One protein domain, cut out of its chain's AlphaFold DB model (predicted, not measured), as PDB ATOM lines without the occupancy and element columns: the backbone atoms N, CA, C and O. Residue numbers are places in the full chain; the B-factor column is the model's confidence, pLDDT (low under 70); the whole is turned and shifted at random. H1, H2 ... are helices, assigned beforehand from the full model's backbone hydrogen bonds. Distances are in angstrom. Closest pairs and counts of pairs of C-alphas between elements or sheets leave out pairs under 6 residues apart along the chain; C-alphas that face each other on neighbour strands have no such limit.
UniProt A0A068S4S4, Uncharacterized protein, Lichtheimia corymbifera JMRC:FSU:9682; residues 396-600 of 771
ATOM      1  N   ILE A 396      20.206-125.618 -38.330       66.25
ATOM      2  CA  ILE A 396      21.470-125.075 -38.832       66.25
ATOM      3  C   ILE A 396      21.651-125.631 -40.238       66.25
ATOM      4  O   ILE A 396      21.840-126.832 -40.416       66.25
ATOM      5  N   ASP A 397      21.560-124.754 -41.230       72.94
ATOM      6  CA  ASP A 397      21.802-125.108 -42.620       72.94
ATOM      7  C   ASP A 397      23.324-125.206 -42.848       72.94
ATOM      8  O   ASP A 397      24.010-124.177 -42.769       72.94
ATOM      9  N   PRO A 398      23.881-126.410 -43.093       70.75
ATOM     10  CA  PRO A 398      25.322-126.602 -43.227       70.75
ATOM     11  C   PRO A 398      25.909-125.780 -44.378       70.75
ATOM     12  O   PRO A 398      27.034-125.310 -44.256       70.75
ATOM     13  N   LEU A 399      25.136-125.515 -45.438       70.56
ATOM     14  CA  LEU A 399      25.593-124.694 -46.561       70.56
ATOM     15  C   LEU A 399      25.722-123.221 -46.178       70.56
ATOM     16  O   LEU A 399      26.652-122.551 -46.616       70.56
ATOM     17  N   LYS A 400      24.823-122.709 -45.328       75.69
ATOM     18  CA  LYS A 400      24.936-121.337 -44.805       75.69
ATOM     19  C   LYS A 400      26.148-121.190 -43.899       75.69
ATOM     20  O   LYS A 400      26.796-120.149 -43.931       75.69
ATOM     21  N   ALA A 401      26.433-122.214 -43.096       73.00
ATOM     22  CA  ALA A 401      27.613-122.238 -42.243       73.00
ATOM     23  C   ALA A 401      28.898-122.305 -43.080       73.00
ATOM     24  O   ALA A 401      29.793-121.499 -42.860       73.00
ATOM     25  N   GLU A 402      28.971-123.201 -44.068       74.88
ATOM     26  CA  GLU A 402      30.115-123.320 -44.981       74.88
ATOM     27  C   GLU A 402      30.360-122.019 -45.758       74.88
ATOM     28  O   GLU A 402      31.481-121.519 -45.786       74.88
ATOM     29  N   GLU A 403      29.306-121.410 -46.314       75.06
ATOM     30  CA  GLU A 403      29.409-120.117 -46.991       75.06
ATOM     31  C   GLU A 403      29.860-119.010 -46.027       75.06
ATOM     32  O   GLU A 403      30.702-118.194 -46.387       75.06
ATOM     33  N   PHE A 404      29.368-118.997 -44.785       79.38
ATOM     34  CA  PHE A 404      29.854-118.068 -43.765       79.38
ATOM     35  C   PHE A 404      31.351-118.267 -43.491       79.38
ATOM     36  O   PHE A 404      32.101-117.298 -43.559       79.38
ATOM     37  N   PHE A 405      31.814-119.495 -43.237       73.94
ATOM     38  CA  PHE A 405      33.233-119.769 -42.976       73.94
ATOM     39  C   PHE A 405      34.121-119.348 -44.151       73.94
ATOM     40  O   PHE A 405      35.058-118.570 -43.958       73.94
ATOM     41  N   ARG A 406      33.772-119.769 -45.370       75.50
ATOM     42  CA  ARG A 406      34.537-119.477 -46.590       75.50
ATOM     43  C   ARG A 406      34.620-117.987 -46.911       75.50
ATOM     44  O   ARG A 406      35.610-117.524 -47.456       75.50
ATOM     45  N   MET A 407      33.569-117.227 -46.608       77.38
ATOM     46  CA  MET A 407      33.455-115.831 -47.049       77.38
ATOM     47  C   MET A 407      33.811-114.821 -45.956       77.38
ATOM     48  O   MET A 407      34.197-113.698 -46.263       77.38
ATOM     49  N   MET A 408      33.674-115.194 -44.684       76.00
ATOM     50  CA  MET A 408      33.918-114.303 -43.545       76.00
ATOM     51  C   MET A 408      35.199-114.636 -42.790       76.00
ATOM     52  O   MET A 408      35.837-113.725 -42.272       76.00
ATOM     53  N   ILE A 409      35.536-115.923 -42.661       73.19
ATOM     54  CA  ILE A 409      36.601-116.385 -41.766       73.19
ATOM     55  C   ILE A 409      37.886-116.653 -42.551       73.19
ATOM     56  O   ILE A 409      38.928-116.112 -42.191       73.19
ATOM     57  N   GLU A 410      37.818-117.423 -43.643       71.00
ATOM     58  CA  GLU A 410      38.999-117.772 -44.451       71.00
ATOM     59  C   GLU A 410      39.736-116.549 -45.033       71.00
ATOM     60  O   GLU A 410      40.944-116.450 -44.824       71.00
ATOM     61  N   PRO A 411      39.068-115.558 -45.666       67.50
ATOM     62  CA  PRO A 411      39.754-114.411 -46.274       67.50
ATOM     63  C   PRO A 411      40.337-113.441 -45.236       67.50
ATOM     64  O   PRO A 411      41.109-112.545 -45.569       67.50
ATOM     65  N   VAL A 412      39.927-113.601 -43.976       63.56
ATOM     66  CA  VAL A 412      40.345-112.797 -42.822       63.56
ATOM     67  C   VAL A 412      41.382-113.562 -41.987       63.56
ATOM     68  O   VAL A 412      41.796-113.087 -40.927       63.56
ATOM     69  N   SER A 413      41.833-114.739 -42.448       57.44
ATOM     70  CA  SER A 413      42.816-115.531 -41.718       57.44
ATOM     71  C   SER A 413      44.095-114.718 -41.488       57.44
ATOM     72  O   SER A 413      44.640-114.047 -42.370       57.44
ATOM     73  N   PHE A 414      44.559-114.735 -40.241       52.25
ATOM     74  CA  PHE A 414      45.662-113.894 -39.781       52.25
ATOM     75  C   PHE A 414      46.983-114.203 -40.509       52.25
ATOM     76  O   PHE A 414      47.871-113.351 -40.584       52.25
ATOM     77  N   GLU A 415      47.117-115.410 -41.064       51.34
ATOM     78  CA  GLU A 415      48.303-115.852 -41.797       51.34
ATOM     79  C   GLU A 415      48.505-115.094 -43.111       51.34
ATOM     80  O   GLU A 415      49.639-114.698 -43.393       51.34
ATOM     81  N   ASP A 416      47.437-114.758 -43.839       47.16
ATOM     82  CA  ASP A 416      47.530-113.965 -45.070       47.16
ATOM     83  C   ASP A 416      47.862-112.495 -44.776       47.16
ATOM     84  O   ASP A 416      48.707-111.894 -45.443       47.16
ATOM     85  N   ALA A 417      47.300-111.925 -43.704       47.56
ATOM     86  CA  ALA A 417      47.657-110.580 -43.240       47.56
ATOM     87  C   ALA A 417      49.119-110.507 -42.745       47.56
ATOM     88  O   ALA A 417      49.839-109.527 -42.988       47.56
ATOM     89  N   HIS A 418      49.609-111.563 -42.087       45.22
ATOM     90  CA  HIS A 418      50.999-111.655 -41.647       45.22
ATOM     91  C   HIS A 418      51.969-111.877 -42.826       45.22
ATOM     92  O   HIS A 418      53.071-111.318 -42.830       45.22
ATOM     93  N   GLN A 419      51.600-112.656 -43.844       46.47
ATOM     94  CA  GLN A 419      52.425-112.819 -45.045       46.47
ATOM     95  C   GLN A 419      52.434-111.551 -45.906       46.47
ATOM     96  O   GLN A 419      53.510-111.113 -46.314       46.47
ATOM     97  N   ALA A 420      51.292-110.885 -46.094       43.50
ATOM     98  CA  ALA A 420      51.211-109.615 -46.817       43.50
ATOM     99  C   ALA A 420      52.057-108.509 -46.154       43.50
ATOM    100  O   ALA A 420      52.761-107.769 -46.841       43.50
ATOM    101  N   SER A 421      52.082-108.451 -44.815       44.78
ATOM    102  CA  SER A 421      52.950-107.520 -44.072       44.78
ATOM    103  C   SER A 421      54.445-107.869 -44.129       44.78
ATOM    104  O   SER A 421      55.274-106.978 -43.956       44.78
ATOM    105  N   LYS A 422      54.812-109.129 -44.404       43.16
ATOM    106  CA  LYS A 422      56.208-109.558 -44.623       43.16
ATOM    107  C   LYS A 422      56.690-109.327 -46.058       43.16
ATOM    108  O   LYS A 422      57.857-109.000 -46.253       43.16
ATOM    109  N   VAL A 423      55.823-109.509 -47.057       42.62
ATOM    110  CA  VAL A 423      56.170-109.378 -48.487       42.62
ATOM    111  C   VAL A 423      56.213-107.910 -48.928       42.62
ATOM    112  O   VAL A 423      56.926-107.556 -49.866       42.62
ATOM    113  N   HIS A 424      55.515-107.016 -48.229       39.25
ATOM    114  CA  HIS A 424      55.640-105.580 -48.443       39.25
ATOM    115  C   HIS A 424      56.670-104.986 -47.484       39.25
ATOM    116  O   HIS A 424      56.338-104.382 -46.469       39.25
ATOM    117  N   SER A 425      57.949-105.109 -47.863       35.53
ATOM    118  CA  SER A 425      58.936-104.064 -47.575       35.53
ATOM    119  C   SER A 425      58.252-102.725 -47.848       35.53
ATOM    120  O   SER A 425      57.932-102.446 -49.003       35.53
ATOM    121  N   TYR A 426      57.947-101.970 -46.793       40.66
ATOM    122  CA  TYR A 426      57.275-100.677 -46.860       40.66
ATOM    123  C   TYR A 426      58.056 -99.753 -47.800       40.66
ATOM    124  O   TYR A 426      59.008 -99.107 -47.381       40.66
ATOM    125  N   ASP A 427      57.671 -99.721 -49.076       37.91
ATOM    126  CA  ASP A 427      58.136 -98.735 -50.040       37.91
ATOM    127  C   ASP A 427      57.291 -97.472 -49.818       37.91
ATOM    128  O   ASP A 427      56.108 -97.453 -50.189       37.91
ATOM    129  N   PRO A 428      57.837 -96.424 -49.174       40.53
ATOM    130  CA  PRO A 428      57.075 -95.232 -48.813       40.53
ATOM    131  C   PRO A 428      56.570 -94.470 -50.046       40.53
ATOM    132  O   PRO A 428      55.709 -93.603 -49.924       40.53
ATOM    133  N   LEU A 429      57.098 -94.786 -51.234       39.75
ATOM    134  CA  LEU A 429      56.838 -94.067 -52.479       39.75
ATOM    135  C   LEU A 429      55.622 -94.594 -53.255       39.75
ATOM    136  O   LEU A 429      55.164 -93.927 -54.181       39.75
ATOM    137  N   LYS A 430      55.056 -95.751 -52.879       40.25
ATOM    138  CA  LYS A 430      53.842 -96.298 -53.519       40.25
ATOM    139  C   LYS A 430      52.527 -95.804 -52.913       40.25
ATOM    140  O   LYS A 430      51.467 -96.102 -53.463       40.25
ATOM    141  N   TYR A 431      52.571 -95.040 -51.821       39.84
ATOM    142  CA  TYR A 431      51.372 -94.537 -51.157       39.84
ATOM    143  C   TYR A 431      51.142 -93.054 -51.445       39.84
ATOM    144  O   TYR A 431      52.041 -92.221 -51.369       39.84
ATOM    145  N   ASN A 432      49.895 -92.740 -51.796       37.03
ATOM    146  CA  ASN A 432      49.422 -91.400 -52.117       37.03
ATOM    147  C   ASN A 432      49.772 -90.427 -50.973       37.03
ATOM    148  O   ASN A 432      49.426 -90.668 -49.814       37.03
ATOM    149  N   SER A 433      50.443 -89.323 -51.304       39.19
ATOM    150  CA  SER A 433      51.108 -88.384 -50.386       39.19
ATOM    151  C   SER A 433      50.205 -87.729 -49.328       39.19
ATOM    152  O   SER A 433      50.703 -87.086 -48.407       39.19
ATOM    153  N   ARG A 434      48.882 -87.930 -49.398       40.81
ATOM    154  CA  ARG A 434      47.921 -87.519 -48.361       40.81
ATOM    155  C   ARG A 434      47.857 -88.435 -47.132       40.81
ATOM    156  O   ARG A 434      47.346 -87.992 -46.109       40.81
ATOM    157  N   TRP A 435      48.379 -89.662 -47.191       39.03
ATOM    158  CA  TRP A 435      48.284 -90.639 -46.091       39.03
ATOM    159  C   TRP A 435      49.519 -90.692 -45.175       39.03
ATOM    160  O   TRP A 435      49.526 -91.423 -44.190       39.03
ATOM    161  N   LEU A 436      50.542 -89.871 -45.436       41.03
ATOM    162  CA  LEU A 436      51.832 -89.878 -44.721       41.03
ATOM    163  C   LEU A 436      51.791 -89.366 -43.266       41.03
ATOM    164  O   LEU A 436      52.823 -89.360 -42.602       41.03
ATOM    165  N   LEU A 437      50.634 -88.936 -42.752       39.47
ATOM    166  CA  LEU A 437      50.518 -88.337 -41.412       39.47
ATOM    167  C   LEU A 437      49.684 -89.149 -40.415       39.47
ATOM    168  O   LEU A 437      49.592 -88.757 -39.253       39.47
ATOM    169  N   VAL A 438      49.109 -90.280 -40.826       34.94
ATOM    170  CA  VAL A 438      48.393 -91.173 -39.908       34.94
ATOM    171  C   VAL A 438      49.080 -92.532 -39.961       34.94
ATOM    172  O   VAL A 438      49.111 -93.129 -41.036       34.94
ATOM    173  N   PRO A 439      49.652 -93.039 -38.853       35.94
ATOM    174  CA  PRO A 439      50.169 -94.396 -38.830       35.94
ATOM    175  C   PRO A 439      49.003 -95.337 -39.128       35.94
ATOM    176  O   PRO A 439      48.100 -95.504 -38.306       35.94
ATOM    177  N   ILE A 440      49.005 -95.913 -40.330       40.00
ATOM    178  CA  ILE A 440      48.095 -96.987 -40.701       40.00
ATOM    179  C   ILE A 440      48.510 -98.157 -39.813       40.00
ATOM    180  O   ILE A 440      49.481 -98.860 -40.090       40.00
ATOM    181  N   LYS A 441      47.811 -98.329 -38.683       40.78
ATOM    182  CA  LYS A 441      47.778 -99.626 -38.006       40.78
ATOM    183  C   LYS A 441      47.464-100.666 -39.087       40.78
ATOM    184  O   LYS A 441      46.671-100.333 -39.948       40.78
ATOM    185  N   PRO A 442      48.035-101.877 -39.074       46.78
ATOM    186  CA  PRO A 442      47.682-102.954 -40.008       46.78
ATOM    187  C   PRO A 442      46.300-103.594 -39.740       46.78
ATOM    188  O   PRO A 442      45.889-104.482 -40.472       46.78
ATOM    189  N   GLU A 443      45.564-103.123 -38.724       45.78
ATOM    190  CA  GLU A 443      44.197-103.548 -38.374       45.78
ATOM    191  C   GLU A 443      42.994-103.122 -39.278       45.78
ATOM    192  O   GLU A 443      41.954-103.753 -39.115       45.78
ATOM    193  N   PRO A 444      43.001-102.129 -40.204       49.75
ATOM    194  CA  PRO A 444      41.779-101.586 -40.795       49.75
ATOM    195  C   PRO A 444      41.273-102.474 -41.935       49.75
ATOM    196  O   PRO A 444      40.090-102.458 -42.249       49.75
ATOM    197  N   THR A 445      42.144-103.277 -42.555       62.75
ATOM    198  CA  THR A 445      41.806-104.053 -43.751       62.75
ATOM    199  C   THR A 445      40.884-105.223 -43.430       62.75
ATOM    200  O   THR A 445      39.977-105.506 -44.207       62.75
ATOM    201  N   THR A 446      41.047-105.868 -42.272       66.44
ATOM    202  CA  THR A 446      40.183-106.981 -41.855       66.44
ATOM    203  C   THR A 446      38.831-106.489 -41.350       66.44
ATOM    204  O   THR A 446      37.807-107.057 -41.727       66.44
ATOM    205  N   THR A 447      38.782-105.401 -40.573       75.38
ATOM    206  CA  THR A 447      37.509-104.823 -40.107       75.38
ATOM    207  C   THR A 447      36.689-104.230 -41.246       75.38
ATOM    208  O   THR A 447      35.481-104.459 -41.300       75.38
ATOM    209  N   ASP A 448      37.329-103.522 -42.181       82.25
ATOM    210  CA  ASP A 448      36.642-102.922 -43.327       82.25
ATOM    211  C   ASP A 448      36.175-103.994 -44.313       82.25
ATOM    212  O   ASP A 448      35.072-103.889 -44.851       82.25
ATOM    213  N   TYR A 449      36.967-105.053 -44.523       84.56
ATOM    214  CA  TYR A 449      36.529-106.205 -45.306       84.56
ATOM    215  C   TYR A 449      35.291-106.850 -44.680       84.56
ATOM    216  O   TYR A 449      34.286-106.992 -45.373       84.56
ATOM    217  N   VAL A 450      35.328-107.160 -43.373       84.88
ATOM    218  CA  VAL A 450      34.204-107.746 -42.617       84.88
ATOM    219  C   VAL A 450      32.952-106.864 -42.703       84.88
ATOM    220  O   VAL A 450      31.850-107.364 -42.945       84.88
ATOM    221  N   ASP A 451      33.089-105.545 -42.569       86.69
ATOM    222  CA  ASP A 451      31.977-104.606 -42.748       86.69
ATOM    223  C   ASP A 451      31.416-104.653 -44.181       86.69
ATOM    224  O   ASP A 451      30.207-104.774 -44.379       86.69
ATOM    225  N   ARG A 452      32.263-104.663 -45.214       90.00
ATOM    226  CA  ARG A 452      31.803-104.737 -46.613       90.00
ATOM    227  C   ARG A 452      31.129-106.064 -46.947       90.00
ATOM    228  O   ARG A 452      30.049-106.054 -47.535       90.00
ATOM    229  N   ILE A 453      31.697-107.201 -46.552       88.75
ATOM    230  CA  ILE A 453      31.099-108.517 -46.827       88.75
ATOM    231  C   ILE A 453      29.781-108.696 -46.053       88.75
ATOM    232  O   ILE A 453      28.795-109.189 -46.604       88.75
ATOM    233  N   THR A 454      29.678-108.191 -44.818       86.75
ATOM    234  CA  THR A 454      28.405-108.212 -44.076       86.75
ATOM    235  C   THR A 454      27.376-107.269 -44.692       86.75
ATOM    236  O   THR A 454      26.197-107.634 -44.779       86.75
ATOM    237  N   ARG A 455      27.790-106.101 -45.205       89.69
ATOM    238  CA  ARG A 455      26.934-105.218 -46.016       89.69
ATOM    239  C   ARG A 455      26.451-105.915 -47.286       89.69
ATOM    240  O   ARG A 455      25.262-105.808 -47.588       89.69
ATOM    241  N   TRP A 456      27.299-106.668 -47.982       91.50
ATOM    242  CA  TRP A 456      26.896-107.465 -49.146       91.50
ATOM    243  C   TRP A 456      25.791-108.458 -48.775       91.50
ATOM    244  O   TRP A 456      24.664-108.337 -49.256       91.50
ATOM    245  N   TYR A 457      26.052-109.361 -47.828       87.06
ATOM    246  CA  TYR A 457      25.077-110.373 -47.406       87.06
ATOM    247  C   TYR A 457      23.809-109.782 -46.790       87.06
ATOM    248  O   TYR A 457      22.733-110.379 -46.862       87.06
ATOM    249  N   SER A 458      23.893-108.575 -46.228       84.38
ATOM    250  CA  SER A 458      22.718-107.862 -45.737       84.38
ATOM    251  C   SER A 458      21.751-107.416 -46.844       84.38
ATOM    252  O   SER A 458      20.572-107.216 -46.556       84.38
ATOM    253  N   CYS A 459      22.214-107.302 -48.094       87.44
ATOM    254  CA  CYS A 459      21.368-106.992 -49.251       87.44
ATOM    255  C   CYS A 459      20.536-108.202 -49.704       87.44
ATOM    256  O   CYS A 459      19.452-108.026 -50.249       87.44
ATOM    257  N   PHE A 460      21.005-109.426 -49.433       83.75
ATOM    258  CA  PHE A 460      20.377-110.680 -49.874       83.75
ATOM    259  C   PHE A 460      19.470-111.335 -48.820       83.75
ATOM    260  O   PHE A 460      18.913-112.404 -49.066       83.75
ATOM    261  N   ARG A 461      19.272-110.695 -47.659       74.12
ATOM    262  CA  ARG A 461      18.477-111.213 -46.518       74.12
ATOM    263  C   ARG A 461      17.071-111.692 -46.889       74.12
ATOM    264  O   ARG A 461      16.523-112.561 -46.230       74.12
ATOM    265  N   SER A 462      16.507-111.115 -47.942       64.44
ATOM    266  CA  SER A 462      15.120-111.288 -48.367       64.44
ATOM    267  C   SER A 462      14.912-112.371 -49.434       64.44
ATOM    268  O   SER A 462      13.778-112.628 -49.845       64.44
ATOM    269  N   CYS A 463      15.984-112.993 -49.927       63.81
ATOM    270  CA  CYS A 463      15.903-113.846 -51.109       63.81
ATOM    271  C   CYS A 463      15.439-115.281 -50.805       63.81
ATOM    272  O   CYS A 463      14.821-115.880 -51.673       63.81
ATOM    273  N   MET A 464      15.644-115.827 -49.598       57.09
ATOM    274  CA  MET A 464      15.321-117.232 -49.286       57.09
ATOM    275  C   MET A 464      14.484-117.373 -48.002       57.09
ATOM    276  O   MET A 464      15.000-117.193 -46.908       57.09
ATOM    277  N   GLY A 465      13.198-117.716 -48.166       48.56
ATOM    278  CA  GLY A 465      12.309-118.365 -47.185       48.56
ATOM    279  C   GLY A 465      12.325-117.914 -45.714       48.56
ATOM    280  O   GLY A 465      13.036-118.487 -44.894       48.56
ATOM    281  N   THR A 466      11.405-117.016 -45.352       40.38
ATOM    282  CA  THR A 466      10.349-117.253 -44.342       40.38
ATOM    283  C   THR A 466       9.134-116.407 -44.715       40.38
ATOM    284  O   THR A 466       9.272-115.371 -45.369       40.38
ATOM    285  N   ASP A 467       7.950-116.847 -44.298       41.84
ATOM    286  CA  ASP A 467       6.605-116.323 -44.595       41.84
ATOM    287  C   ASP A 467       6.318-114.886 -44.105       41.84
ATOM    288  O   ASP A 467       5.173-114.502 -43.885       41.84
ATOM    289  N   ARG A 468       7.354-114.064 -43.908       42.12
ATOM    290  CA  ARG A 468       7.269-112.680 -43.429       42.12
ATOM    291  C   ARG A 468       7.876-111.679 -44.407       42.12
ATOM    292  O   ARG A 468       8.493-110.701 -44.000       42.12
ATOM    293  N   PHE A 469       7.659-111.885 -45.703       45.12
ATOM    294  CA  PHE A 469       7.406-110.709 -46.531       45.12
ATOM    295  C   PHE A 469       5.973-110.279 -46.226       45.12
ATOM    296  O   PHE A 469       5.079-111.096 -46.434       45.12
ATOM    297  N   PRO A 470       5.717-109.044 -45.771       43.97
ATOM    298  CA  PRO A 470       4.349-108.575 -45.550       43.97
ATOM    299  C   PRO A 470       3.462-108.616 -46.807       43.97
ATOM    300  O   PRO A 470       2.256-108.442 -46.709       43.97
ATOM    301  N   SER A 471       4.023-108.877 -47.988       52.03
ATOM    302  CA  SER A 471       3.278-109.011 -49.236       52.03
ATOM    303  C   SER A 471       4.195-109.581 -50.314       52.03
ATOM    304  O   SER A 471       5.352-109.166 -50.430       52.03
ATOM    305  N   THR A 472       3.699-110.506 -51.137       59.41
ATOM    306  CA  THR A 472       4.249-110.716 -52.481       59.41
ATOM    307  C   THR A 472       4.320-109.342 -53.149       59.41
ATOM    308  O   THR A 472       3.290-108.673 -53.231       59.41
ATOM    309  N   PRO A 473       5.504-108.845 -53.554       62.81
ATOM    310  CA  PRO A 473       5.584-107.542 -54.193       62.81
ATOM    311  C   PRO A 473       4.724-107.589 -55.455       62.81
ATOM    312  O   PRO A 473       5.073-108.292 -56.409       62.81
ATOM    313  N   GLY A 474       3.581-106.896 -55.421       66.56
ATOM    314  CA  GLY A 474       2.626-106.880 -56.524       66.56
ATOM    315  C   GLY A 474       3.340-106.509 -57.827       66.56
ATOM    316  O   GLY A 474       4.289-105.719 -57.779       66.56
ATOM    317  N   PRO A 475       2.968-107.092 -58.983       71.00
ATOM    318  CA  PRO A 475       3.618-106.866 -60.285       71.00
ATOM    319  C   PRO A 475       3.871-105.380 -60.591       71.00
ATOM    320  O   PRO A 475       4.883-105.046 -61.196       71.00
ATOM    321  N   GLU A 476       3.040-104.496 -60.052       77.19
ATOM    322  CA  GLU A 476       3.025-103.055 -60.304       77.19
ATOM    323  C   GLU A 476       4.012-102.222 -59.469       77.19
ATOM    324  O   GLU A 476       4.351-101.112 -59.867       77.19
ATOM    325  N   ARG A 477       4.518-102.727 -58.335       78.88
ATOM    326  CA  ARG A 477       5.379-101.919 -57.447       78.88
ATOM    327  C   ARG A 477       6.784-101.714 -58.010       78.88
ATOM    328  O   ARG A 477       7.398-102.651 -58.528       78.88
ATOM    329  N   SER A 478       7.350-100.523 -57.845       83.31
ATOM    330  CA  SER A 478       8.718-100.289 -58.293       83.31
ATOM    331  C   SER A 478       9.735-101.082 -57.457       83.31
ATOM    332  O   SER A 478       9.512-101.381 -56.282       83.31
ATOM    333  N   ILE A 479      10.861-101.467 -58.069       83.56
ATOM    334  CA  ILE A 479      11.978-102.112 -57.348       83.56
ATOM    335  C   ILE A 479      12.494-101.183 -56.236       83.56
ATOM    336  O   ILE A 479      12.887-101.658 -55.172       83.56
ATOM    337  N   GLU A 480      12.464 -99.872 -56.479       82.88
ATOM    338  CA  GLU A 480      12.901 -98.834 -55.549       82.88
ATOM    339  C   GLU A 480      11.998 -98.736 -54.312       82.88
ATOM    340  O   GLU A 480      12.517 -98.722 -53.195       82.88
ATOM    341  N   ASP A 481      10.674 -98.785 -54.485       80.00
ATOM    342  CA  ASP A 481       9.716 -98.754 -53.370       80.00
ATOM    343  C   ASP A 481       9.893 -99.975 -52.461       80.00
ATOM    344  O   ASP A 481       9.985 -99.856 -51.238       80.00
ATOM    345  N   ILE A 482      10.034-101.161 -53.064       78.44
ATOM    346  CA  ILE A 482      10.265-102.408 -52.322       78.44
ATOM    347  C   ILE A 482      11.609-102.342 -51.580       78.44
ATOM    348  O   ILE A 482      11.718-102.769 -50.430       78.44
ATOM    349  N   ALA A 483      12.653-101.802 -52.217       77.56
ATOM    350  CA  ALA A 483      13.956-101.627 -51.583       77.56
ATOM    351  C   ALA A 483      13.894-100.647 -50.400       77.56
ATOM    352  O   ALA A 483      14.556-100.876 -49.384       77.56
ATOM    353  N   PHE A 484      13.112 -99.572 -50.516       78.62
ATOM    354  CA  PHE A 484      12.910 -98.601 -49.448       78.62
ATOM    355  C   PHE A 484      12.244 -99.248 -48.227       78.62
ATOM    356  O   PHE A 484      12.799 -99.169 -47.129       78.62
ATOM    357  N   GLU A 485      11.146 -99.984 -48.417       72.56
ATOM    358  CA  GLU A 485      10.469-100.736 -47.347       72.56
ATOM    359  C   GLU A 485      11.436-101.702 -46.631       72.56
ATOM    360  O   GLU A 485      11.503-101.741 -45.399       72.56
ATOM    361  N   LEU A 486      12.271-102.420 -47.393       69.06
ATOM    362  CA  LEU A 486      13.274-103.342 -46.843       69.06
ATOM    363  C   LEU A 486      14.395-102.651 -46.059       69.06
ATOM    364  O   LEU A 486      15.023-103.285 -45.210       69.06
ATOM    365  N   THR A 487      14.676-101.375 -46.327       67.50
ATOM    366  CA  THR A 487      15.633-100.610 -45.516       67.50
ATOM    367  C   THR A 487      15.064-100.149 -44.176       67.50
ATOM    368  O   THR A 487      15.854 -99.874 -43.276       67.50
ATOM    369  N   VAL A 488      13.736-100.099 -44.027       66.50
ATOM    370  CA  VAL A 488      13.049 -99.587 -42.827       66.50
ATOM    371  C   VAL A 488      12.604-100.716 -41.879       66.50
ATOM    372  O   VAL A 488      12.484-100.496 -40.676       66.50
ATOM    373  N   GLY A 489      12.398-101.940 -42.382       59.88
ATOM    374  CA  GLY A 489      11.958-103.088 -41.579       59.88
ATOM    375  C   GLY A 489      13.014-103.681 -40.626       59.88
ATOM    376  O   GLY A 489      14.212-103.689 -40.916       59.88
ATOM    377  N   SER A 490      12.561-104.245 -39.496       46.53
ATOM    378  CA  SER A 490      13.426-104.955 -38.536       46.53
ATOM    379  C   SER A 490      13.947-106.273 -39.133       46.53
ATOM    380  O   SER A 490      13.146-107.132 -39.511       46.53
ATOM    381  N   PRO A 491      15.271-106.488 -39.211       50.16
ATOM    382  CA  PRO A 491      15.830-107.668 -39.856       50.16
ATOM    383  C   PRO A 491      15.767-108.896 -38.938       50.16
ATOM    384  O   PRO A 491      16.308-108.868 -37.837       50.16
ATOM    385  N   LEU A 492      15.162-109.993 -39.409       53.34
ATOM    386  CA  LEU A 492      15.140-111.281 -38.691       53.34
ATOM    387  C   LEU A 492      15.965-112.397 -39.368       53.34
ATOM    388  O   LEU A 492      16.200-113.420 -38.734       53.34
ATOM    389  N   GLN A 493      16.433-112.236 -40.618       62.28
ATOM    390  CA  GLN A 493      17.158-113.292 -41.352       62.28
ATOM    391  C   GLN A 493      18.454-112.815 -42.027       62.28
ATOM    392  O   GLN A 493      18.605-111.641 -42.371       62.28
ATOM    393  N   THR A 494      19.397-113.745 -42.211       64.19
ATOM    394  CA  THR A 494      20.684-113.534 -42.891       64.19
ATOM    395  C   THR A 494      20.599-113.930 -44.371       64.19
ATOM    396  O   THR A 494      19.841-114.825 -44.735       64.19
ATOM    397  N   GLY A 495      21.374-113.266 -45.239       69.81
ATOM    398  CA  GLY A 495      21.430-113.570 -46.679       69.81
ATOM    399  C   GLY A 495      22.380-114.712 -47.062       69.81
ATOM    400  O   GLY A 495      22.586-114.946 -48.248       69.81
ATOM    401  N   PHE A 496      22.985-115.400 -46.088       73.31
ATOM    402  CA  PHE A 496      23.851-116.557 -46.346       73.31
ATOM    403  C   PHE A 496      23.036-117.734 -46.907       73.31
ATOM    404  O   PHE A 496      21.869-117.919 -46.546       73.31
ATOM    405  N   GLY A 497      23.644-118.528 -47.790       70.62
ATOM    406  CA  GLY A 497      23.024-119.647 -48.510       70.62
ATOM    407  C   GLY A 497      22.339-119.247 -49.813       70.62
ATOM    408  O   GLY A 497      22.087-120.105 -50.653       70.62
ATOM    409  N   VAL A 498      22.058-117.951 -50.016       79.06
ATOM    410  CA  VAL A 498      21.371-117.474 -51.224       79.06
ATOM    411  C   VAL A 498      22.210-117.768 -52.458       79.06
ATOM    412  O   VAL A 498      21.676-118.362 -53.383       79.06
ATOM    413  N   LEU A 499      23.496-117.394 -52.469       79.31
ATOM    414  CA  LEU A 499      24.377-117.575 -53.631       79.31
ATOM    415  C   LEU A 499      24.590-119.056 -53.956       79.31
ATOM    416  O   LEU A 499      24.508-119.446 -55.120       79.31
ATOM    417  N   SER A 500      24.795-119.872 -52.920       77.06
ATOM    418  CA  SER A 500      25.079-121.303 -53.037       77.06
ATOM    419  C   SER A 500      23.956-122.081 -53.734       77.06
ATOM    420  O   SER A 500      24.229-123.024 -54.485       77.06
ATOM    421  N   ASP A 501      22.702-121.664 -53.545       82.12
ATOM    422  CA  ASP A 501      21.539-122.302 -54.160       82.12
ATOM    423  C   ASP A 501      21.216-121.785 -55.574       82.12
ATOM    424  O   ASP A 501      20.429-122.438 -56.266       82.12
ATOM    425  N   LEU A 502      21.810-120.678 -56.047       85.25
ATOM    426  CA  LEU A 502      21.564-120.143 -57.396       85.25
ATOM    427  C   LEU A 502      22.144-121.042 -58.492       85.25
ATOM    428  O   LEU A 502      23.063-121.823 -58.267       85.25
ATOM    429  N   THR A 503      21.643-120.910 -59.721       89.31
ATOM    430  CA  THR A 503      22.274-121.525 -60.893       89.31
ATOM    431  C   THR A 503      23.716-121.045 -61.054       89.31
ATOM    432  O   THR A 503      24.036-119.889 -60.789       89.31
ATOM    433  N   VAL A 504      24.580-121.929 -61.566       89.12
ATOM    434  CA  VAL A 504      26.023-121.668 -61.740       89.12
ATOM    435  C   VAL A 504      26.294-120.382 -62.534       89.12
ATOM    436  O   VAL A 504      27.234-119.651 -62.238       89.12
ATOM    437  N   GLU A 505      25.465-120.082 -63.537       91.69
ATOM    438  CA  GLU A 505      25.594-118.875 -64.363       91.69
ATOM    439  C   GLU A 505      25.314-117.600 -63.555       91.69
ATOM    440  O   GLU A 505      26.126-116.675 -63.565       91.69
ATOM    441  N   LEU A 506      24.210-117.559 -62.800       91.75
ATOM    442  CA  LEU A 506      23.848-116.394 -61.995       91.75
ATOM    443  C   LEU A 506      24.789-116.216 -60.793       91.75
ATOM    444  O   LEU A 506      25.224-115.097 -60.523       91.75
ATOM    445  N   GLU A 507      25.151-117.313 -60.124       91.00
ATOM    446  CA  GLU A 507      26.144-117.338 -59.043       91.00
ATOM    447  C   GLU A 507      27.470-116.727 -59.512       91.00
ATOM    448  O   GLU A 507      27.976-115.800 -58.883       91.00
ATOM    449  N   LYS A 508      27.984-117.155 -60.673       93.44
ATOM    450  CA  LYS A 508      29.226-116.629 -61.257       93.44
ATOM    451  C   LYS A 508      29.192-115.112 -61.450       93.44
ATOM    452  O   LYS A 508      30.188-114.441 -61.183       93.44
ATOM    453  N   HIS A 509      28.078-114.558 -61.931       95.56
ATOM    454  CA  HIS A 509      27.957-113.115 -62.143       95.56
ATOM    455  C   HIS A 509      27.883-112.334 -60.827       95.56
ATOM    456  O   HIS A 509      28.526-111.291 -60.707       95.56
ATOM    457  N   LEU A 510      27.151-112.844 -59.834       93.81
ATOM    458  CA  LEU A 510      27.026-112.197 -58.528       93.81
ATOM    459  C   LEU A 510      28.316-112.277 -57.710       93.81
ATOM    460  O   LEU A 510      28.701-111.273 -57.118       93.81
ATOM    461  N   VAL A 511      29.013-113.417 -57.724       90.75
ATOM    462  CA  VAL A 511      30.318-113.569 -57.061       90.75
ATOM    463  C   VAL A 511      31.349-112.641 -57.696       90.75
ATOM    464  O   VAL A 511      32.015-111.897 -56.990       90.75
ATOM    465  N   LYS A 512      31.399-112.562 -59.034       93.88
ATOM    466  CA  LYS A 512      32.297-111.620 -59.716       93.88
ATOM    467  C   LYS A 512      32.006-110.161 -59.347       93.88
ATOM    468  O   LYS A 512      32.931-109.370 -59.195       93.88
ATOM    469  N   LEU A 513      30.732-109.787 -59.231       95.56
ATOM    470  CA  LEU A 513      30.349-108.440 -58.804       95.56
ATOM    471  C   LEU A 513      30.765-108.171 -57.349       95.56
ATOM    472  O   LEU A 513      31.296-107.100 -57.058       95.56
ATOM    473  N   MET A 514      30.545-109.139 -56.461       94.31
ATOM    474  CA  MET A 514      30.951-109.085 -55.059       94.31
ATOM    475  C   MET A 514      32.462-108.882 -54.929       94.31
ATOM    476  O   MET A 514      32.879-107.909 -54.311       94.31
ATOM    477  N   ASP A 515      33.279-109.718 -55.574       90.00
ATOM    478  CA  ASP A 515      34.745-109.650 -55.498       90.00
ATOM    479  C   ASP A 515      35.290-108.276 -55.908       90.00
ATOM    480  O   ASP A 515      36.260-107.782 -55.332       90.00
ATOM    481  N   ILE A 516      34.647-107.626 -56.884       93.19
ATOM    482  CA  ILE A 516      35.028-106.285 -57.334       93.19
ATOM    483  C   ILE A 516      34.583-105.206 -56.329       93.19
ATOM    484  O   ILE A 516      35.342-104.273 -56.067       93.19
ATOM    485  N   LEU A 517      33.379-105.319 -55.757       93.75
ATOM    486  CA  LEU A 517      32.820-104.333 -54.818       93.75
ATOM    487  C   LEU A 517      33.347-104.456 -53.380       93.75
ATOM    488  O   LEU A 517      33.131-103.552 -52.578       93.75
ATOM    489  N   LEU A 518      34.025-105.550 -53.025       91.38
ATOM    490  CA  LEU A 518      34.694-105.679 -51.725       91.38
ATOM    491  C   LEU A 518      36.064-104.980 -51.687       91.38
ATOM    492  O   LEU A 518      36.602-104.757 -50.600       91.38
ATOM    493  N   GLN A 519      36.620-104.598 -52.842       89.31
ATOM    494  CA  GLN A 519      37.894-103.875 -52.946       89.31
ATOM    495  C   GLN A 519      37.792-102.462 -52.353       89.31
ATOM    496  O   GLN A 519      36.731-101.854 -52.382       89.31
ATOM    497  N   ASP A 520      38.901-101.887 -51.869       86.75
ATOM    498  CA  ASP A 520      38.913-100.496 -51.360       86.75
ATOM    499  C   ASP A 520      38.539 -99.482 -52.446       86.75
ATOM    500  O   ASP A 520      37.859 -98.487 -52.204       86.75
ATOM    501  N   ASN A 521      38.985 -99.754 -53.670       88.50
ATOM    502  CA  ASN A 521      38.660 -98.984 -54.854       88.50
ATOM    503  C   ASN A 521      38.351 -99.945 -55.991       88.50
ATOM    504  O   ASN A 521      39.174-100.798 -56.316       88.50
ATOM    505  N   VAL A 522      37.213 -99.742 -56.649       91.38
ATOM    506  CA  VAL A 522      36.828-100.525 -57.822       91.38
ATOM    507  C   VAL A 522      37.744-100.184 -58.998       91.38
ATOM    508  O   VAL A 522      37.615 -99.116 -59.602       91.38
ATOM    509  N   ARG A 523      38.679-101.087 -59.316       91.19
ATOM    510  CA  ARG A 523      39.605-100.939 -60.454       91.19
ATOM    511  C   ARG A 523      38.977-101.365 -61.778       91.19
ATOM    512  O   ARG A 523      39.283-100.799 -62.819       91.19
ATOM    513  N   GLU A 524      38.073-102.335 -61.731       93.88
ATOM    514  CA  GLU A 524      37.533-103.021 -62.907       93.88
ATOM    515  C   GLU A 524      36.058-102.659 -63.133       93.88
ATOM    516  O   GLU A 524      35.176-103.521 -63.165       93.88
ATOM    517  N   GLN A 525      35.780-101.359 -63.268       96.50
ATOM    518  CA  GLN A 525      34.413-100.828 -63.374       96.50
ATOM    519  C   GLN A 525      33.628-101.482 -64.521       96.50
ATOM    520  O   GLN A 525      32.502-101.930 -64.316       96.50
ATOM    521  N   ASP A 526      34.242-101.634 -65.696       96.19
ATOM    522  CA  ASP A 526      33.603-102.259 -66.860       96.19
ATOM    523  C   ASP A 526      33.221-103.719 -66.610       96.19
ATOM    524  O   ASP A 526      32.162-104.175 -67.050       96.19
ATOM    525  N   MET A 527      34.051-104.455 -65.867       95.31
ATOM    526  CA  MET A 527      33.753-105.840 -65.517       95.31
ATOM    527  C   MET A 527      32.650-105.941 -64.468       95.31
ATOM    528  O   MET A 527      31.807-106.830 -64.599       95.31
ATOM    529  N   ALA A 528      32.598-105.031 -63.490       94.94
ATOM    530  CA  ALA A 528      31.491-104.957 -62.535       94.94
ATOM    531  C   ALA A 528      30.164-104.644 -63.242       94.94
ATOM    532  O   ALA A 528      29.148-105.300 -63.001       94.94
ATOM    533  N   LEU A 529      30.175-103.686 -64.173       96.56
ATOM    534  CA  LEU A 529      28.997-103.329 -64.962       96.56
ATOM    535  C   LEU A 529      28.580-104.458 -65.906       96.56
ATOM    536  O   LEU A 529      27.393-104.746 -66.016       96.56
ATOM    537  N   SER A 530      29.534-105.134 -66.548       97.25
ATOM    538  CA  SER A 530      29.272-106.305 -67.392       97.25
ATOM    539  C   SER A 530      28.654-107.457 -66.592       97.25
ATOM    540  O   SER A 530      27.615-107.987 -66.984       97.25
ATOM    541  N   ALA A 531      29.221-107.784 -65.424       95.38
ATOM    542  CA  ALA A 531      28.672-108.794 -64.521       95.38
ATOM    543  C   ALA A 531      27.258-108.423 -64.051       95.38
ATOM    544  O   ALA A 531      26.366-109.272 -64.052       95.38
ATOM    545  N   THR A 532      27.026-107.146 -63.733       96.12
ATOM    546  CA  THR A 532      25.700-106.659 -63.340       96.12
ATOM    547  C   THR A 532      24.689-106.774 -64.480       96.12
ATOM    548  O   THR A 532      23.594-107.282 -64.260       96.12
ATOM    549  N   ARG A 533      25.039-106.352 -65.704       96.44
ATOM    550  CA  ARG A 533      24.153-106.472 -66.878       96.44
ATOM    551  C   ARG A 533      23.773-107.923 -67.140       96.44
ATOM    552  O   ARG A 533      22.595-108.197 -67.326       96.44
ATOM    553  N   ALA A 534      24.743-108.833 -67.090       96.38
ATOM    554  CA  ALA A 534      24.501-110.257 -67.292       96.38
ATOM    555  C   ALA A 534      23.582-110.852 -66.209       96.38
ATOM    556  O   ALA A 534      22.644-111.578 -66.530       96.38
ATOM    557  N   ALA A 535      23.786-110.500 -64.933       94.69
ATOM    558  CA  ALA A 535      22.903-110.925 -63.844       94.69
ATOM    559  C   ALA A 535      21.476-110.375 -64.011       94.69
ATOM    560  O   ALA A 535      20.499-111.104 -63.856       94.69
ATOM    561  N   ILE A 536      21.351-109.097 -64.367       95.31
ATOM    562  CA  ILE A 536      20.067-108.436 -64.603       95.31
ATOM    563  C   ILE A 536      19.330-109.072 -65.797       95.31
ATOM    564  O   ILE A 536      18.151-109.399 -65.682       95.31
ATOM    565  N   GLU A 537      20.013-109.310 -66.918       95.25
ATOM    566  CA  GLU A 537      19.447-109.974 -68.100       95.25
ATOM    567  C   GLU A 537      18.995-111.408 -67.789       95.25
ATOM    568  O   GLU A 537      17.926-111.844 -68.227       95.25
ATOM    569  N   TYR A 538      19.775-112.141 -66.989       94.12
ATOM    570  CA  TYR A 538      19.395-113.466 -66.510       94.12
ATOM    571  C   TYR A 538      18.060-113.419 -65.759       94.12
ATOM    572  O   TYR A 538      17.153-114.200 -66.054       94.12
ATOM    573  N   LEU A 539      17.932-112.496 -64.802       93.25
ATOM    574  CA  LEU A 539      16.746-112.351 -63.957       93.25
ATOM    575  C   LEU A 539      15.519-111.890 -64.760       93.25
ATOM    576  O   LEU A 539      14.426-112.412 -64.554       93.25
ATOM    577  N   ASP A 540      15.697-111.011 -65.741       92.69
ATOM    578  CA  ASP A 540      14.647-110.598 -66.682       92.69
ATOM    579  C   ASP A 540      14.117-111.748 -67.543       92.69
ATOM    580  O   ASP A 540      12.908-111.892 -67.759       92.69
ATOM    581  N   ASN A 541      15.018-112.598 -68.038       92.06
ATOM    582  CA  ASN A 541      14.631-113.789 -68.786       92.06
ATOM    583  C   ASN A 541      13.789-114.733 -67.920       92.06
ATOM    584  O   ASN A 541      12.905-115.418 -68.436       92.06
ATOM    585  N   VAL A 542      14.011-114.744 -66.605       89.25
ATOM    586  CA  VAL A 542      13.160-115.488 -65.677       89.25
ATOM    587  C   VAL A 542      11.819-114.794 -65.447       89.25
ATOM    588  O   VAL A 542      10.779-115.449 -65.510       89.25
ATOM    589  N   LEU A 543      11.805-113.470 -65.263       88.75
ATOM    590  CA  LEU A 543      10.569-112.695 -65.105       88.75
ATOM    591  C   LEU A 543       9.628-112.853 -66.308       88.75
ATOM    592  O   LEU A 543       8.436-113.093 -66.134       88.75
ATOM    593  N   THR A 544      10.169-112.827 -67.527       89.38
ATOM    594  CA  THR A 544       9.407-113.034 -68.775       89.38
ATOM    595  C   THR A 544       9.021-114.497 -69.026       89.38
ATOM    596  O   THR A 544       8.223-114.788 -69.916       89.38
ATOM    597  N   GLY A 545       9.547-115.440 -68.237       86.31
ATOM    598  CA  GLY A 545       9.309-116.875 -68.389       86.31
ATOM    599  C   GLY A 545      10.107-117.546 -69.510       86.31
ATOM    600  O   GLY A 545       9.848-118.709 -69.808       86.31
ATOM    601  N   LYS A 546      11.085-116.857 -70.115       87.19
ATOM    602  CA  LYS A 546      12.032-117.445 -71.083       87.19
ATOM    603  C   LYS A 546      13.002-118.431 -70.420       87.19
ATOM    604  O   LYS A 546      13.493-119.347 -71.073       87.19
ATOM    605  N   ARG A 547      13.282-118.254 -69.126       83.56
ATOM    606  CA  ARG A 547      14.041-119.184 -68.274       83.56
ATOM    607  C   ARG A 547      13.197-119.556 -67.054       83.56
ATOM    608  O   ARG A 547      12.490-118.719 -66.512       83.56
ATOM    609  N   LEU A 548      13.275-120.814 -66.617       78.75
ATOM    610  CA  LEU A 548      12.466-121.335 -65.499       78.75
ATOM    611  C   LEU A 548      13.297-121.766 -64.282       78.75
ATOM    612  O   LEU A 548      12.739-122.247 -63.303       78.75
ATOM    613  N   LYS A 549      14.625-121.628 -64.331       84.56
ATOM    614  CA  LYS A 549      15.518-122.083 -63.259       84.56
ATOM    615  C   LYS A 549      16.317-120.910 -62.709       84.56
ATOM    616  O   LYS A 549      17.098-120.316 -63.440       84.56
ATOM    617  N   ILE A 550      16.126-120.613 -61.426       81.38
ATOM    618  CA  ILE A 550      17.014-119.738 -60.640       81.38
ATOM    619  C   ILE A 550      17.823-120.547 -59.637       81.38
ATOM    620  O   ILE A 550      18.959-120.181 -59.365       81.38
ATOM    621  N   LEU A 551      17.268-121.650 -59.129       84.56
ATOM    622  CA  LEU A 551      17.909-122.486 -58.122       84.56
ATOM    623  C   LEU A 551      18.445-123.797 -58.719       84.56
ATOM    624  O   LEU A 551      17.919-124.297 -59.716       84.56
ATOM    625  N   LYS A 552      19.475-124.374 -58.085       83.44
ATOM    626  CA  LYS A 552      20.019-125.716 -58.382       83.44
ATOM    627  C   LYS A 552      19.057-126.847 -57.972       83.44
ATOM    628  O   LYS A 552      19.071-127.915 -58.579       83.44
ATOM    629  N   ARG A 553      18.246-126.614 -56.933       76.75
ATOM    630  CA  ARG A 553      17.293-127.554 -56.299       76.75
ATOM    631  C   ARG A 553      15.941-127.621 -57.051       76.75
ATOM    632  O   ARG A 553      15.733-126.795 -57.941       76.75
ATOM    633  N   PRO A 554      15.049-128.610 -56.778       60.97
ATOM    634  CA  PRO A 554      13.852-128.864 -57.591       60.97
ATOM    635  C   PRO A 554      12.928-127.654 -57.785       60.97
ATOM    636  O   PRO A 554      12.945-126.686 -57.031       60.97
ATOM    637  N   ILE A 555      12.144-127.754 -58.859       65.88
ATOM    638  CA  ILE A 555      11.431-126.676 -59.546       65.88
ATOM    639  C   ILE A 555      10.452-125.974 -58.592       65.88
ATOM    640  O   ILE A 555       9.405-126.523 -58.256       65.88
ATOM    641  N   LEU A 556      10.789-124.746 -58.188       74.62
ATOM    642  CA  LEU A 556       9.823-123.781 -57.657       74.62
ATOM    643  C   LEU A 556       8.697-123.575 -58.679       74.62
ATOM    644  O   LEU A 556       8.928-123.683 -59.887       74.62
ATOM    645  N   SER A 557       7.491-123.221 -58.227       83.56
ATOM    646  CA  SER A 557       6.449-122.824 -59.175       83.56
ATOM    647  C   SER A 557       6.951-121.657 -60.041       83.56
ATOM    648  O   SER A 557       7.835-120.887 -59.645       83.56
ATOM    649  N   ARG A 558       6.411-121.506 -61.258       83.12
ATOM    650  CA  ARG A 558       6.792-120.392 -62.143       83.12
ATOM    651  C   ARG A 558       6.627-119.043 -61.435       83.12
ATOM    652  O   ARG A 558       7.491-118.181 -61.566       83.12
ATOM    653  N   GLN A 559       5.554-118.899 -60.662       83.94
ATOM    654  CA  GLN A 559       5.256-117.693 -59.898       83.94
ATOM    655  C   GLN A 559       6.284-117.459 -58.784       83.94
ATOM    656  O   GLN A 559       6.829-116.362 -58.689       83.94
ATOM    657  N   ASP A 560       6.643-118.488 -58.015       81.88
ATOM    658  CA  ASP A 560       7.668-118.376 -56.964       81.88
ATOM    659  C   ASP A 560       9.044-118.040 -57.543       81.88
ATOM    660  O   ASP A 560       9.793-117.239 -56.984       81.88
ATOM    661  N   THR A 561       9.360-118.604 -58.710       84.31
ATOM    662  CA  THR A 561      10.603-118.316 -59.427       84.31
ATOM    663  C   THR A 561      10.644-116.852 -59.883       84.31
ATOM    664  O   THR A 561      11.665-116.187 -59.724       84.31
ATOM    665  N   GLN A 562       9.535-116.305 -60.389       86.19
ATOM    666  CA  GLN A 562       9.435-114.884 -60.746       86.19
ATOM    667  C   GLN A 562       9.538-113.970 -59.514       86.19
ATOM    668  O   GLN A 562      10.230-112.952 -59.558       86.19
ATOM    669  N   VAL A 563       8.912-114.345 -58.394       84.31
ATOM    670  CA  VAL A 563       9.021-113.609 -57.123       84.31
ATOM    671  C   VAL A 563      10.469-113.592 -56.634       84.31
ATOM    672  O   VAL A 563      10.976-112.531 -56.261       84.31
ATOM    673  N   LEU A 564      11.162-114.731 -56.680       84.75
ATOM    674  CA  LEU A 564      12.579-114.828 -56.334       84.75
ATOM    675  C   LEU A 564      13.450-113.965 -57.258       84.75
ATOM    676  O   LEU A 564      14.313-113.234 -56.772       84.75
ATOM    677  N   ALA A 565      13.190-113.994 -58.569       89.19
ATOM    678  CA  ALA A 565      13.902-113.167 -59.543       89.19
ATOM    679  C   ALA A 565      13.803-111.680 -59.183       89.19
ATOM    680  O   ALA A 565      14.803-110.962 -59.132       89.19
ATOM    681  N   ARG A 566      12.587-111.230 -58.859       88.25
ATOM    682  CA  ARG A 566      12.324-109.848 -58.466       88.25
ATOM    683  C   ARG A 566      13.021-109.476 -57.161       88.25
ATOM    684  O   ARG A 566      13.588-108.393 -57.065       88.25
ATOM    685  N   ARG A 567      13.028-110.373 -56.172       86.12
ATOM    686  CA  ARG A 567      13.750-110.169 -54.904       86.12
ATOM    687  C   ARG A 567      15.256-110.018 -55.123       86.12
ATOM    688  O   ARG A 567      15.868-109.161 -54.495       86.12
ATOM    689  N   LEU A 568      15.842-110.782 -56.045       89.81
ATOM    690  CA  LEU A 568      17.259-110.655 -56.403       89.81
ATOM    691  C   LEU A 568      17.568-109.324 -57.107       89.81
ATOM    692  O   LEU A 568      18.607-108.726 -56.834       89.81
ATOM    693  N   LEU A 569      16.660-108.807 -57.940       92.56
ATOM    694  CA  LEU A 569      16.802-107.460 -58.513       92.56
ATOM    695  C   LEU A 569      16.740-106.366 -57.434       92.56
ATOM    696  O   LEU A 569      17.534-105.428 -57.465       92.56
ATOM    697  N   VAL A 570      15.849-106.506 -56.447       90.62
ATOM    698  CA  VAL A 570      15.798-105.609 -55.279       90.62
ATOM    699  C   VAL A 570      17.100-105.684 -54.472       90.62
ATOM    700  O   VAL A 570      17.641-104.648 -54.089       90.62
ATOM    701  N   ALA A 571      17.657-106.881 -54.268       90.62
ATOM    702  CA  ALA A 571      18.950-107.050 -53.605       90.62
ATOM    703  C   ALA A 571      20.083-106.331 -54.361       90.62
ATOM    704  O   ALA A 571      20.871-105.620 -53.739       90.62
ATOM    705  N   LEU A 572      20.129-106.428 -55.695       94.25
ATOM    706  CA  LEU A 572      21.097-105.696 -56.525       94.25
ATOM    707  C   LEU A 572      20.925-104.172 -56.431       94.25
ATOM    708  O   LEU A 572      21.917-103.444 -56.363       94.25
ATOM    709  N   TYR A 573      19.686-103.679 -56.366       93.69
ATOM    710  CA  TYR A 573      19.429-102.258 -56.127       93.69
ATOM    711  C   TYR A 573      19.969-101.823 -54.753       93.69
ATOM    712  O   TYR A 573      20.643-100.796 -54.639       93.69
ATOM    713  N   LEU A 574      19.751-102.632 -53.708       90.94
ATOM    714  CA  LEU A 574      20.287-102.379 -52.366       90.94
ATOM    715  C   LEU A 574      21.820-102.391 -52.332       90.94
ATOM    716  O   LEU A 574      22.399-101.540 -51.658       90.94
ATOM    717  N   VAL A 575      22.474-103.278 -53.088       94.38
ATOM    718  CA  VAL A 575      23.936-103.263 -53.274       94.38
ATOM    719  C   VAL A 575      24.372-101.910 -53.846       94.38
ATOM    720  O   VAL A 575      25.209-101.232 -53.247       94.38
ATOM    721  N   GLY A 576      23.737-101.454 -54.931       95.25
ATOM    722  CA  GLY A 576      24.000-100.138 -55.525       95.25
ATOM    723  C   GLY A 576      23.694 -98.955 -54.592       95.25
ATOM    724  O   GLY A 576      24.260 -97.875 -54.733       95.25
ATOM    725  N   LYS A 577      22.825 -99.117 -53.593       93.69
ATOM    726  CA  LYS A 577      22.589 -98.080 -52.578       93.69
ATOM    727  C   LYS A 577      23.665 -98.089 -51.489       93.69
ATOM    728  O   LYS A 577      24.174 -97.031 -51.133       93.69
ATOM    729  N   ARG A 578      24.010 -99.265 -50.956       92.31
ATOM    730  CA  ARG A 578      24.861 -99.411 -49.761       92.31
ATOM    731  C   ARG A 578      26.356 -99.268 -50.032       92.31
ATOM    732  O   ARG A 578      27.080 -98.845 -49.136       92.31
ATOM    733  N   PHE A 579      26.817 -99.604 -51.235       95.50
ATOM    734  CA  PHE A 579      28.240 -99.529 -51.589       95.50
ATOM    735  C   PHE A 579      28.641 -98.178 -52.196       95.50
ATOM    736  O   PHE A 579      29.823 -97.849 -52.206       95.50
ATOM    737  N   ALA A 580      27.683 -97.352 -52.636       96.00
ATOM    738  CA  ALA A 580      27.959 -96.084 -53.322       96.00
ATOM    739  C   ALA A 580      28.794 -95.087 -52.500       96.00
ATOM    740  O   ALA A 580      29.471 -94.243 -53.077       96.00
ATOM    741  N   THR A 581      28.756 -95.171 -51.168       94.25
ATOM    742  CA  THR A 581      29.461 -94.238 -50.277       94.25
ATOM    743  C   THR A 581      30.879 -94.683 -49.916       94.25
ATOM    744  O   THR A 581      31.528 -93.992 -49.139       94.25
ATOM    745  N   LEU A 582      31.352 -95.840 -50.399       91.81
ATOM    746  CA  LEU A 582      32.670 -96.368 -50.023       91.81
ATOM    747  C   LEU A 582      33.821 -95.630 -50.721       91.81
ATOM    748  O   LEU A 582      34.815 -95.306 -50.081       91.81
ATOM    749  N   SER A 583      33.687 -95.343 -52.018       94.31
ATOM    750  CA  SER A 583      34.635 -94.521 -52.779       94.31
ATOM    751  C   SER A 583      33.988 -93.950 -54.045       94.31
ATOM    752  O   SER A 583      32.903 -94.380 -54.440       94.31
ATOM    753  N   ASP A 584      34.665 -93.023 -54.728       95.81
ATOM    754  CA  ASP A 584      34.168 -92.445 -55.986       95.81
ATOM    755  C   ASP A 584      33.968 -93.510 -57.074       95.81
ATOM    756  O   ASP A 584      32.972 -93.490 -57.799       95.81
ATOM    757  N   SER A 585      34.873 -94.491 -57.162       95.44
ATOM    758  CA  SER A 585      34.742 -95.591 -58.121       95.44
ATOM    759  C   SER A 585      33.590 -96.534 -57.772       95.44
ATOM    760  O   SER A 585      32.894 -96.995 -58.680       95.44
ATOM    761  N   HIS A 586      33.312 -96.758 -56.480       97.12
ATOM    762  CA  HIS A 586      32.079 -97.431 -56.072       97.12
ATOM    763  C   HIS A 586      30.854 -96.621 -56.472       97.12
ATOM    764  O   HIS A 586      29.917 -97.199 -57.012       97.12
ATOM    765  N   ASN A 587      30.851 -95.305 -56.249       97.12
ATOM    766  CA  ASN A 587      29.721 -94.444 -56.580       97.12
ATOM    767  C   ASN A 587      29.359 -94.517 -58.073       97.12
ATOM    768  O   ASN A 587      28.181 -94.647 -58.403       97.12
ATOM    769  N   VAL A 588      30.350 -94.507 -58.971       96.81
ATOM    770  CA  VAL A 588      30.139 -94.634 -60.428       96.81
ATOM    771  C   VAL A 588      29.459 -95.956 -60.781       96.81
ATOM    772  O   VAL A 588      28.415 -95.970 -61.445       96.81
ATOM    773  N   VAL A 589      30.016 -97.075 -60.305       97.00
ATOM    774  CA  VAL A 589      29.460 -98.408 -60.571       97.00
ATOM    775  C   VAL A 589      28.069 -98.518 -59.959       97.00
ATOM    776  O   VAL A 589      27.104 -98.795 -60.661       97.00
ATOM    777  N   CYS A 590      27.933 -98.211 -58.674       97.19
ATOM    778  CA  CYS A 590      26.697 -98.328 -57.913       97.19
ATOM    779  C   CYS A 590      25.569 -97.432 -58.443       97.19
ATOM    780  O   CYS A 590      24.408 -97.841 -58.459       97.19
ATOM    781  N   THR A 591      25.885 -96.228 -58.923       96.50
ATOM    782  CA  THR A 591      24.909 -95.347 -59.578       96.50
ATOM    783  C   THR A 591      24.437 -95.924 -60.904       96.50
ATOM    784  O   THR A 591      23.237 -95.906 -61.170       96.50
ATOM    785  N   SER A 592      25.336 -96.541 -61.669       96.75
ATOM    786  CA  SER A 592      24.968 -97.257 -62.894       96.75
ATOM    787  C   SER A 592      24.101 -98.491 -62.604       96.75
ATOM    788  O   SER A 592      23.149 -98.760 -63.332       96.75
ATOM    789  N   ILE A 593      24.380 -99.236 -61.524       95.50
ATOM    790  CA  ILE A 593      23.532-100.358 -61.078       95.50
ATOM    791  C   ILE A 593      22.115 -99.858 -60.776       95.50
ATOM    792  O   ILE A 593      21.145-100.411 -61.294       95.50
ATOM    793  N   LYS A 594      21.995 -98.778 -59.992       94.69
ATOM    794  CA  LYS A 594      20.698 -98.162 -59.676       94.69
ATOM    795  C   LYS A 594      19.966 -97.711 -60.940       94.69
ATOM    796  O   LYS A 594      18.796 -98.043 -61.094       94.69
ATOM    797  N   SER A 595      20.637 -97.030 -61.873       94.44
ATOM    798  CA  SER A 595      19.998 -96.548 -63.106       94.44
ATOM    799  C   SER A 595      19.552 -97.684 -64.034       94.44
ATOM    800  O   SER A 595      18.506 -97.576 -64.668       94.44
ATOM    801  N   MET A 596      20.301 -98.794 -64.097       94.75
ATOM    802  CA  MET A 596      19.910 -99.984 -64.868       94.75
ATOM    803  C   MET A 596      18.632-100.646 -64.333       94.75
ATOM    804  O   MET A 596      17.921-101.292 -65.105       94.75
ATOM    805  N   LEU A 597      18.346-100.491 -63.036       93.06
ATOM    806  CA  LEU A 597      17.204-101.098 -62.349       93.06
ATOM    807  C   LEU A 597      16.005-100.150 -62.208       93.06
ATOM    808  O   LEU A 597      14.872-100.615 -62.289       93.06
ATOM    809  N   ALA A 598      16.234 -98.842 -62.049       85.62
ATOM    810  CA  ALA A 598      15.181 -97.834 -61.872       85.62
ATOM    811  C   ALA A 598      14.176 -97.814 -63.038       85.62
ATOM    812  O   ALA A 598      12.977 -97.666 -62.830       85.62
ATOM    813  N   ASN A 599      14.647 -98.070 -64.261       74.25
ATOM    814  CA  ASN A 599      13.808 -98.062 -65.462       74.25
ATOM    815  C   ASN A 599      13.027 -99.371 -65.692       74.25
ATOM    816  O   ASN A 599      12.317 -99.487 -66.686       74.25
ATOM    817  N   ARG A 600      13.168-100.387 -64.828       75.06
ATOM    818  CA  ARG A 600      12.607-101.736 -65.057       75.06
ATOM    819  C   ARG A 600      11.249-101.964 -64.402       75.06
ATOM    820  O   ARG A 600      10.889-103.088 -64.063       75.06
TER     821      ARG A 600
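What this domain is: This is residues 396 to 600 of the 771 residues of an uncharacterized protein of Lichtheimia corymbifera JMRC:FSU:9682 (UniProt A0A068S4S4). Three helices, H7, H8 and H9, form an up-and-down bundle, with H6 packed along H7 and H4 set steeply across H8. H3 packs by its last residues on H8, H1 packs on H3, and from the far end of H2 residues 422 to 427 and 429 to 435 stick out in a loop that folds back to H3. The 205 printed residues hold nine named helices, H1 to H9 in chain order, and no named strand; the class is all helix. The whole is compact, with a radius of gyration of the C-alphas of 18.6 A, and only just elongated, spanning 57 by 38 by 32 A.

How they stand to each other: H8, residues 558 to 578, is the hub, touching four helices. H7, residues 525 to 543, touches it at a shallow tilt of 24 degrees, opposite ways, closest at the C-alphas of Leu 543 and Gln 562, 5.0 A apart. H9, residues 584 to 598, touches H8 at 32 degrees, closest at the C-alphas of Gly 576 and Cys 590, 4.0 A. H6, residues 504 to 517, forms a hairpin with H7 at 34.9 degrees, only just short of steep, with C-alphas 509 and 531 closest at 5.0 A. H4, residues 479 to 488, touches H8 at a steep tilt of 68 degrees, only just short of perpendicular, with C-alphas 479 and 570 closest at 5.6 A. H3, residues 444 to 459, touches H8 with residues 455 to 459 alone, C-alphas 459 and 571 being closest at 5.0 A. H1, residues 398 to 412, touches H3, opposite ways at 28 degrees, with C-alphas 412 and 446 closest at 5.9 A. H2, residues 414 to 423, touches no helix, and H5, residues 498 to 501, touches H6, closest at C-alphas 499 and 507, 5.7 A. Every O i to N i+4 pair is within hydrogen-bond range in H2, H3, H4, H6, H7, H8 and H9, and 8 of 11 in H1; H5 is too short for such a pair.

Where its parts are: H1 begins at C-alpha 398, (25.322, -126.602, -43.227), and H9 ends at C-alpha 598, (15.181, -97.834, -61.872). From first to last C-alpha H8 measures 30.3 A, H7 26.7 A, H3 22.7 A, H9 20.6 A and H1 20.4 A.

The domain as a whole: The C-alphas of Leu 437 and Ser 557 are the farthest apart, at 58.7 A. The printed part has no cut. The links H2 to H3, H3 to H4 and H7 to H8 are long. The mean pLDDT of the printed part is 76.0, and it is under 70 in 62 residues, among them 411 to 446.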